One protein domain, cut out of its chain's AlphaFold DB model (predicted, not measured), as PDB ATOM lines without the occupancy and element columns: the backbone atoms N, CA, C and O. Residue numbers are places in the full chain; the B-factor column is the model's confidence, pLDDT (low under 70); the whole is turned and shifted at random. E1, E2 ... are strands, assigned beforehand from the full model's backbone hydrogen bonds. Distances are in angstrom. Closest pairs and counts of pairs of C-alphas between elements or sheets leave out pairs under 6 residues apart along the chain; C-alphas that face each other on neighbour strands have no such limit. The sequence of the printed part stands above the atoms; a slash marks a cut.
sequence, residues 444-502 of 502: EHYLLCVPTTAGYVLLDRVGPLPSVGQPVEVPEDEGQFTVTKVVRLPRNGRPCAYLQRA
ATOM      1  N   GLU A 444     108.448  -5.941  87.379       81.88
ATOM      2  CA  GLU A 444     108.543  -5.578  85.967       81.88
ATOM      3  C   GLU A 444     109.922  -5.958  85.396       81.88
ATOM      4  O   GLU A 444     110.916  -6.090  86.115       81.88
ATOM      5  N   HIS A 445     109.985  -6.122  84.073       86.56
ATOM      6  CA  HIS A 445     111.233  -6.297  83.327       86.56
ATOM      7  C   HIS A 445     111.870  -4.933  83.030       86.56
ATOM      8  O   HIS A 445     111.509  -4.265  82.051       86.56
ATOM      9  N   TYR A 446     112.867  -4.539  83.817       90.00
ATOM     10  CA  TYR A 446     113.593  -3.278  83.655       90.00
ATOM     11  C   TYR A 446     115.019  -3.490  83.130       90.00
ATOM     12  O   TYR A 446     115.522  -4.609  83.063       90.00
ATOM     13  N   LEU A 447     115.647  -2.403  82.692       90.19
ATOM     14  CA  LEU A 447     117.034  -2.373  82.231       90.19
ATOM     15  C   LEU A 447     117.873  -1.507  83.174       90.19
ATOM     16  O   LEU A 447     117.432  -0.431  83.575       90.19
ATOM     17  N   LEU A 448     119.089  -1.938  83.492       90.62
ATOM     18  CA  LEU A 448     120.104  -1.105  84.141       90.62
ATOM     19  C   LEU A 448     121.098  -0.630  83.083       90.62
ATOM     20  O   LEU A 448     121.692  -1.462  82.405       90.62
ATOM     21  N   CYS A 449     121.281   0.680  82.943       89.19
ATOM     22  CA  CYS A 449     122.324   1.268  82.109       89.19
ATOM     23  C   CYS A 449     123.556   1.525  82.984       89.19
ATOM     24  O   CYS A 449     123.565   2.468  83.779       89.19
ATOM     25  N   VAL A 450     124.551   0.645  82.878       89.81
ATOM     26  CA  VAL A 450     125.767   0.634  83.699       89.81
ATOM     27  C   VAL A 450     126.914   1.291  82.921       89.81
ATOM     28  O   VAL A 450     127.200   0.842  81.810       89.81
ATOM     29  N   PRO A 451     127.576   2.334  83.453       85.94
ATOM     30  CA  PRO A 451     128.748   2.928  82.822       85.94
ATOM     31  C   PRO A 451     129.975   2.035  83.038       85.94
ATOM     32  O   PRO A 451     130.349   1.753  84.176       85.94
ATOM     33  N   THR A 452     130.623   1.630  81.948       82.12
ATOM     34  CA  THR A 452     131.843   0.807  81.948       82.12
ATOM     35  C   THR A 452     132.976   1.533  81.219       82.12
ATOM     36  O   THR A 452     132.767   2.545  80.550       82.12
ATOM     37  N   THR A 453     134.206   1.021  81.298       79.88
ATOM     38  CA  THR A 453     135.366   1.620  80.603       79.88
ATOM     39  C   THR A 453     135.239   1.625  79.074       79.88
ATOM     40  O   THR A 453     135.932   2.395  78.413       79.88
ATOM     41  N   ALA A 454     134.345   0.804  78.514       76.94
ATOM     42  CA  ALA A 454     134.039   0.737  77.085       76.94
ATOM     43  C   ALA A 454     132.773   1.528  76.682       76.94
ATOM     44  O   ALA A 454     132.383   1.489  75.514       76.94
ATOM     45  N   GLY A 455     132.121   2.236  77.615       82.25
ATOM     46  CA  GLY A 455     130.910   3.023  77.365       82.25
ATOM     47  C   GLY A 455     129.781   2.671  78.331       82.25
ATOM     48  O   GLY A 455     129.867   2.965  79.518       82.25
ATOM     49  N   TYR A 456     128.706   2.066  77.820       83.19
ATOM     50  CA  TYR A 456     127.549   1.659  78.623       83.19
ATOM     51  C   TYR A 456     127.114   0.232  78.290       83.19
ATOM     52  O   TYR A 456     127.026  -0.137  77.118       83.19
ATOM     53  N   VAL A 457     126.779  -0.542  79.320       87.88
ATOM     54  CA  VAL A 457     126.192  -1.882  79.211       87.88
ATOM     55  C   VAL A 457     124.748  -1.837  79.715       87.88
ATOM     56  O   VAL A 457     124.461  -1.233  80.747       87.88
ATOM     57  N   LEU A 458     123.828  -2.464  78.977       89.00
ATOM     58  CA  LEU A 458     122.420  -2.588  79.363       89.00
ATOM     59  C   LEU A 458     122.153  -3.988  79.920       89.00
ATOM     60  O   LEU A 458     122.197  -4.963  79.174       89.00
ATOM     61  N   LEU A 459     121.839  -4.078  81.213       87.88
ATOM     62  CA  LEU A 459     121.556  -5.344  81.896       87.88
ATOM     63  C   LEU A 459     120.056  -5.529  82.106       87.88
ATOM     64  O   LEU A 459     119.403  -4.683  82.718       87.88
ATOM     65  N   ASP A 460     119.517  -6.651  81.632       89.06
ATOM     66  CA  ASP A 460     118.121  -7.041  81.845       89.06
ATOM     67  C   ASP A 460     117.921  -7.578  83.269       89.06
ATOM     68  O   ASP A 460     118.670  -8.442  83.737       89.06
ATOM     69  N   ARG A 461     116.929  -7.039  83.982       87.12
ATOM     70  CA  ARG A 461     116.600  -7.397  85.364       87.12
ATOM     71  C   ARG A 461     115.090  -7.527  85.533       87.12
ATOM     72  O   ARG A 461     114.302  -6.836  84.888       87.12
ATOM     73  N   VAL A 462     114.697  -8.411  86.445       83.25
ATOM     74  CA  VAL A 462     113.299  -8.692  86.791       83.25
ATOM     75  C   VAL A 462     113.147  -8.533  88.295       83.25
ATOM     76  O   VAL A 462     113.897  -9.151  89.048       83.25
ATOM     77  N   GLY A 463     112.202  -7.704  88.737       84.56
ATOM     78  CA  GLY A 463     111.994  -7.438  90.162       84.56
ATOM     79  C   GLY A 463     111.461  -6.030  90.432       84.56
ATOM     80  O   GLY A 463     110.976  -5.385  89.501       84.56
ATOM     81  N   PRO A 464     111.569  -5.531  91.680       84.56
ATOM     82  CA  PRO A 464     111.351  -4.119  91.979       84.56
ATOM     83  C   PRO A 464     112.237  -3.231  91.105       84.56
ATOM     84  O   PRO A 464     113.456  -3.410  91.061       84.56
ATOM     85  N   LEU A 465     111.618  -2.242  90.465       84.56
ATOM     86  CA  LEU A 465     112.309  -1.127  89.830       84.56
ATOM     87  C   LEU A 465     113.013  -0.291  90.919       84.56
ATOM     88  O   LEU A 465     112.319   0.199  91.812       84.56
ATOM     89  N   PRO A 466     114.350  -0.124  90.892       85.19
ATOM     90  CA  PRO A 466     115.047   0.623  91.933       85.19
ATOM     91  C   PRO A 466     114.752   2.127  91.854       85.19
ATOM     92  O   PRO A 466     114.603   2.701  90.770       85.19
ATOM     93  N   SER A 467     114.693   2.768  93.019       84.94
ATOM     94  CA  SER A 467     114.429   4.203  93.163       84.94
ATOM     95  C   SER A 467     115.660   5.050  92.834       84.94
ATOM     96  O   SER A 467     116.795   4.604  92.984       84.94
ATOM     97  N   VAL A 468     115.458   6.313  92.443       86.56
ATOM     98  CA  VAL A 468     116.562   7.283  92.307       86.56
ATOM     99  C   VAL A 468     117.259   7.463  93.661       86.56
ATOM    100  O   VAL A 468     116.595   7.594  94.686       86.56
ATOM    101  N   GLY A 469     118.593   7.436  93.666       83.50
ATOM    102  CA  GLY A 469     119.424   7.444  94.873       83.50
ATOM    103  C   GLY A 469     119.625   6.073  95.532       83.50
ATOM    104  O   GLY A 469     120.392   5.976  96.486       83.50
ATOM    105  N   GLN A 470     118.986   5.005  95.044       82.25
ATOM    106  CA  GLN A 470     119.180   3.660  95.587       82.25
ATOM    107  C   GLN A 470     120.523   3.063  95.115       82.25
ATOM    108  O   GLN A 470     120.809   3.123  93.913       82.25
ATOM    109  N   PRO A 471     121.324   2.450  96.010       83.50
ATOM    110  CA  PRO A 471     122.486   1.667  95.612       83.50
ATOM    111  C   PRO A 471     122.051   0.353  94.947       83.50
ATOM    112  O   PRO A 471     121.109  -0.311  95.389       83.50
ATOM    113  N   VAL A 472     122.744  -0.025  93.877       83.38
ATOM    114  CA  VAL A 472     122.504  -1.228  93.077       83.38
ATOM    115  C   VAL A 472     123.838  -1.930  92.851       83.38
ATOM    116  O   VAL A 472     124.769  -1.353  92.294       83.38
ATOM    117  N   GLU A 473     123.927  -3.188  93.270       79.94
ATOM    118  CA  GLU A 473     125.087  -4.038  92.998       79.94
ATOM    119  C   GLU A 473     124.975  -4.636  91.590       79.94
ATOM    120  O   GLU A 473     123.935  -5.178  91.202       79.94
ATOM    121  N   VAL A 474     126.054  -4.537  90.812       78.75
ATOM    122  CA  VAL A 474     126.140  -5.093  89.459       78.75
ATOM    123  C   VAL A 474     127.126  -6.265  89.486       78.75
ATOM    124  O   VAL A 474     128.307  -6.039  89.695       78.75
ATOM    125  N   PRO A 475     126.704  -7.520  89.250       66.50
ATOM    126  CA  PRO A 475     127.587  -8.687  89.376       66.50
ATOM    127  C   PRO A 475     128.668  -8.803  88.285       66.50
ATOM    128  O   PRO A 475     129.465  -9.734  88.329       66.50
ATOM    129  N   GLU A 476     128.676  -7.906  87.295       64.94
ATOM    130  CA  GLU A 476     129.648  -7.884  86.190       64.94
ATOM    131  C   GLU A 476     130.773  -6.844  86.394       64.94
ATOM    132  O   GLU A 476     131.774  -6.897  85.687       64.94
ATOM    133  N   ASP A 477     130.649  -5.955  87.389       62.22
ATOM    134  CA  ASP A 477     131.628  -4.915  87.736       62.22
ATOM    135  C   ASP A 477     131.745  -4.802  89.269       62.22
ATOM    136  O   ASP A 477     130.745  -4.584  89.949       62.22
ATOM    137  N   GLU A 478     132.957  -4.878  89.834       60.59
ATOM    138  CA  GLU A 478     133.215  -4.771  91.289       60.59
ATOM    139  C   GLU A 478     133.082  -3.322  91.824       60.59
ATOM    140  O   GLU A 478     133.980  -2.777  92.468       60.59
ATOM    141  N   GLY A 479     131.965  -2.659  91.520       68.06
ATOM    142  CA  GLY A 479     131.674  -1.274  91.882       68.06
ATOM    143  C   GLY A 479     130.348  -1.120  92.620       68.06
ATOM    144  O   GLY A 479     129.360  -1.786  92.318       68.06
ATOM    145  N   GLN A 480     130.307  -0.181  93.567       79.50
ATOM    146  CA  GLN A 480     129.041   0.343  94.070       79.50
ATOM    147  C   GLN A 480     128.485   1.329  93.042       79.50
ATOM    148  O   GLN A 480     129.164   2.280  92.648       79.50
ATOM    149  N   PHE A 481     127.252   1.101  92.605       86.25
ATOM    150  CA  PHE A 481     126.547   1.992  91.695       86.25
ATOM    151  C   PHE A 481     125.298   2.551  92.369       86.25
ATOM    152  O   PHE A 481     124.658   1.865  93.159       86.25
ATOM    153  N   THR A 482     124.915   3.773  92.015       90.38
ATOM    154  CA  THR A 482     123.710   4.446  92.511       90.38
ATOM    155  C   THR A 482     122.842   4.866  91.330       90.38
ATOM    156  O   THR A 482     123.357   5.316  90.306       90.38
ATOM    157  N   VAL A 483     121.519   4.725  91.444       90.94
ATOM    158  CA  VAL A 483     120.586   5.146  90.384       90.94
ATOM    159  C   VAL A 483     120.514   6.673  90.306       90.94
ATOM    160  O   VAL A 483     119.969   7.316  91.201       90.94
ATOM    161  N   THR A 484     120.978   7.262  89.207       89.44
ATOM    162  CA  THR A 484     120.888   8.713  88.956       89.44
ATOM    163  C   THR A 484     119.512   9.118  88.425       89.44
ATOM    164  O   THR A 484     119.011  10.197  88.736       89.44
ATOM    165  N   LYS A 485     118.880   8.271  87.598       89.25
ATOM    166  CA  LYS A 485     117.572   8.548  86.981       89.25
ATOM    167  C   LYS A 485     116.898   7.268  86.493       89.25
ATOM    168  O   LYS A 485     117.578   6.369  86.014       89.25
ATOM    169  N   VAL A 486     115.566   7.232  86.503       90.88
ATOM    170  CA  VAL A 486     114.770   6.191  85.831       90.88
ATOM    171  C   VAL A 486     113.937   6.812  84.704       90.88
ATOM    172  O   VAL A 486     113.359   7.885  84.872       90.88
ATOM    173  N   VAL A 487     113.900   6.164  83.537       89.50
ATOM    174  CA  VAL A 487     113.199   6.619  82.318       89.50
ATOM    175  C   VAL A 487     112.513   5.422  81.653       89.50
ATOM    176  O   VAL A 487     113.086   4.341  81.621       89.50
ATOM    177  N   ARG A 488     111.308   5.574  81.086       89.00
ATOM    178  CA  ARG A 488     110.689   4.523  80.247       89.00
ATOM    179  C   ARG A 488     111.119   4.682  78.785       89.00
ATOM    180  O   ARG A 488     111.049   5.780  78.238       89.00
ATOM    181  N   LEU A 489     111.581   3.601  78.154       84.06
ATOM    182  CA  LEU A 489     112.090   3.631  76.776       84.06
ATOM    183  C   LEU A 489     110.957   3.820  75.749       84.06
ATOM    184  O   LEU A 489     109.969   3.082  75.802       84.06
ATOM    185  N   PRO A 490     111.109   4.710  74.746       74.88
ATOM    186  CA  PRO A 490     110.009   5.112  73.864       74.88
ATOM    187  C   PRO A 490     109.515   4.011  72.915       74.88
ATOM    188  O   PRO A 490     108.366   4.052  72.492       74.88
ATOM    189  N   ARG A 491     110.355   3.023  72.572       73.19
ATOM    190  CA  ARG A 491     109.964   1.910  71.682       73.19
ATOM    191  C   ARG A 491     109.227   0.775  72.394       73.19
ATOM    192  O   ARG A 491     108.379   0.136  71.785       73.19
ATOM    193  N   ASN A 492     109.573   0.509  73.656       81.12
ATOM    194  CA  ASN A 492     109.207  -0.741  74.336       81.12
ATOM    195  C   ASN A 492     108.437  -0.510  75.648       81.12
ATOM    196  O   ASN A 492     108.078  -1.478  76.309       81.12
ATOM    197  N   GLY A 493     108.295   0.738  76.113       81.19
ATOM    198  CA  GLY A 493     107.714   1.090  77.418       81.19
ATOM    199  C   GLY A 493     108.530   0.655  78.648       81.19
ATOM    200  O   GLY A 493     108.297   1.173  79.740       81.19
ATOM    201  N   ARG A 494     109.494  -0.263  78.477       88.00
ATOM    202  CA  ARG A 494     110.330  -0.833  79.541       88.00
ATOM    203  C   ARG A 494     111.043   0.261  80.348       88.00
ATOM    204  O   ARG A 494     111.685   1.126  79.737       88.00
ATOM    205  N   PRO A 495     110.981   0.220  81.690       89.69
ATOM    206  CA  PRO A 495     111.795   1.082  82.534       89.69
ATOM    207  C   PRO A 495     113.291   0.819  82.327       89.69
ATOM    208  O   PRO A 495     113.725  -0.325  82.206       89.69
ATOM    209  N   CYS A 496     114.080   1.885  82.318       90.00
ATOM    210  CA  CYS A 496     115.532   1.866  82.265       90.00
ATOM    211  C   CYS A 496     116.076   2.804  83.351       90.00
ATOM    212  O   CYS A 496     115.770   3.999  83.354       90.00
ATOM    213  N   ALA A 497     116.841   2.253  84.290       91.94
ATOM    214  CA  ALA A 497     117.509   3.001  85.343       91.94
ATOM    215  C   ALA A 497     118.969   3.250  84.943       91.94
ATOM    216  O   ALA A 497     119.711   2.313  84.648       91.94
ATOM    217  N   TYR A 498     119.371   4.515  84.922       90.56
ATOM    218  CA  TYR A 498     120.741   4.940  84.674       90.56
ATOM    219  C   TYR A 498     121.516   4.902  85.978       90.56
ATOM    220  O   TYR A 498     121.100   5.517  86.964       90.56
ATOM    221  N   LEU A 499     122.625   4.173  85.968       90.69
ATOM    222  CA  LEU A 499     123.525   4.058  87.097       90.69
ATOM    223  C   LEU A 499     124.706   5.016  86.946       90.69
ATOM    224  O   LEU A 499     125.193   5.269  85.847       90.69
ATOM    225  N   GLN A 500     125.206   5.486  88.077       89.31
ATOM    226  CA  GLN A 500     126.487   6.159  88.203       89.31
ATOM    227  C   GLN A 500     127.310   5.410  89.245       89.31
ATOM    228  O   GLN A 500     126.777   4.975  90.265       89.31
ATOM    229  N   ARG A 501     128.604   5.230  88.983       85.00
ATOM    230  CA  ARG A 501     129.537   4.673  89.964       85.00
ATOM    231  C   ARG A 501     129.697   5.664  91.123       85.00
ATOM    232  O   ARG A 501     129.900   6.851  90.859       85.00
ATOM    233  N   ALA A 502     129.548   5.171  92.350       71.94
ATOM    234  CA  ALA A 502     129.701   5.944  93.585       71.94
ATOM    235  C   ALA A 502     131.170   6.314  93.862       71.94
ATOM    236  O   ALA A 502     132.064   5.546  93.427       71.94
TER     237      ALA A 502
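Overview. This is residues 444 to 502 of the 502 residues of an uncharacterized protein of Actinobacteria bacterium (UniProt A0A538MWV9). A single five-stranded sheet, strongly twisted and curled like part of a barrel, makes up the body of this domain; it does not close, as its edge strands E2 and E3 are apart. The hairpin of E1 and E2 forms one side of it and the run E3, E4, E5 the other, joined where E1 and E5 lie side by side in parallel. The printed part has 59 residues, with no named helix and five named strands, E1 to E5 along the chain; the sheet's order is E2, E1, E5, E4, E3, mixed, and the class is all strand. The whole is compact, with a radius of gyration of the C-alphas of 10.7 A, and rounded, spanning 29 by 23 by 17 A.

Along the chain. The inner strand E1, residues 444 to 452, runs 24.5 A from C-alpha 444 at (108.543, -5.578, 85.967) to C-alpha 452 at (131.843, 0.807, 81.948). E5, residues 495 to 501, is 19.6 A long and ends with C-alpha 501 at (129.537, 4.673, 89.964). E2, residues 455 to 463, measures 25.1 A. E4, residues 480 to 488, measures 23.4 A and bends by 57 degrees at residue 484. E3, residues 471 to 473, is short, 6.8 A.

Arrangement. E1 and E5 are parallel neighbours, their directions 29 degrees apart; N 449 and O 497 are within hydrogen-bond range at 2.8 A, and so are N 497 and O 447, at 2.8 A. On the other side of E1 is the edge strand E2, antiparallel at 155 degrees, with N 450 and O 457 at 2.8 A; the two form a hairpin over a tight link. E5 and E4 form a hairpin, antiparallel at 152 degrees, with N 496 and O 487 at 2.7 A and N 484 and O 498 at 2.8 A. E4 and the edge strand E3 form another hairpin, with N 472 and O 481 at 2.8 A; the C-alphas of 482 and 471 face each other at 4.3 A. E3, E4 and E5 make a meander, each strand the antiparallel neighbour of the one before. E1 and E3 are apart, and so are E2 and E4.

Size, cuts and confidence. The two C-alphas farthest apart, those of Glu 478 and Arg 491, are 31.1 A from each other. The printed part has no cut and ends at residue 502, the chain's last. No link is long; those from E2 to E3, E3 to E4 and E4 to E5 are short. The mean pLDDT of the printed part is 83.6, and residues 475 to 479, between E3 and E4, are under 70.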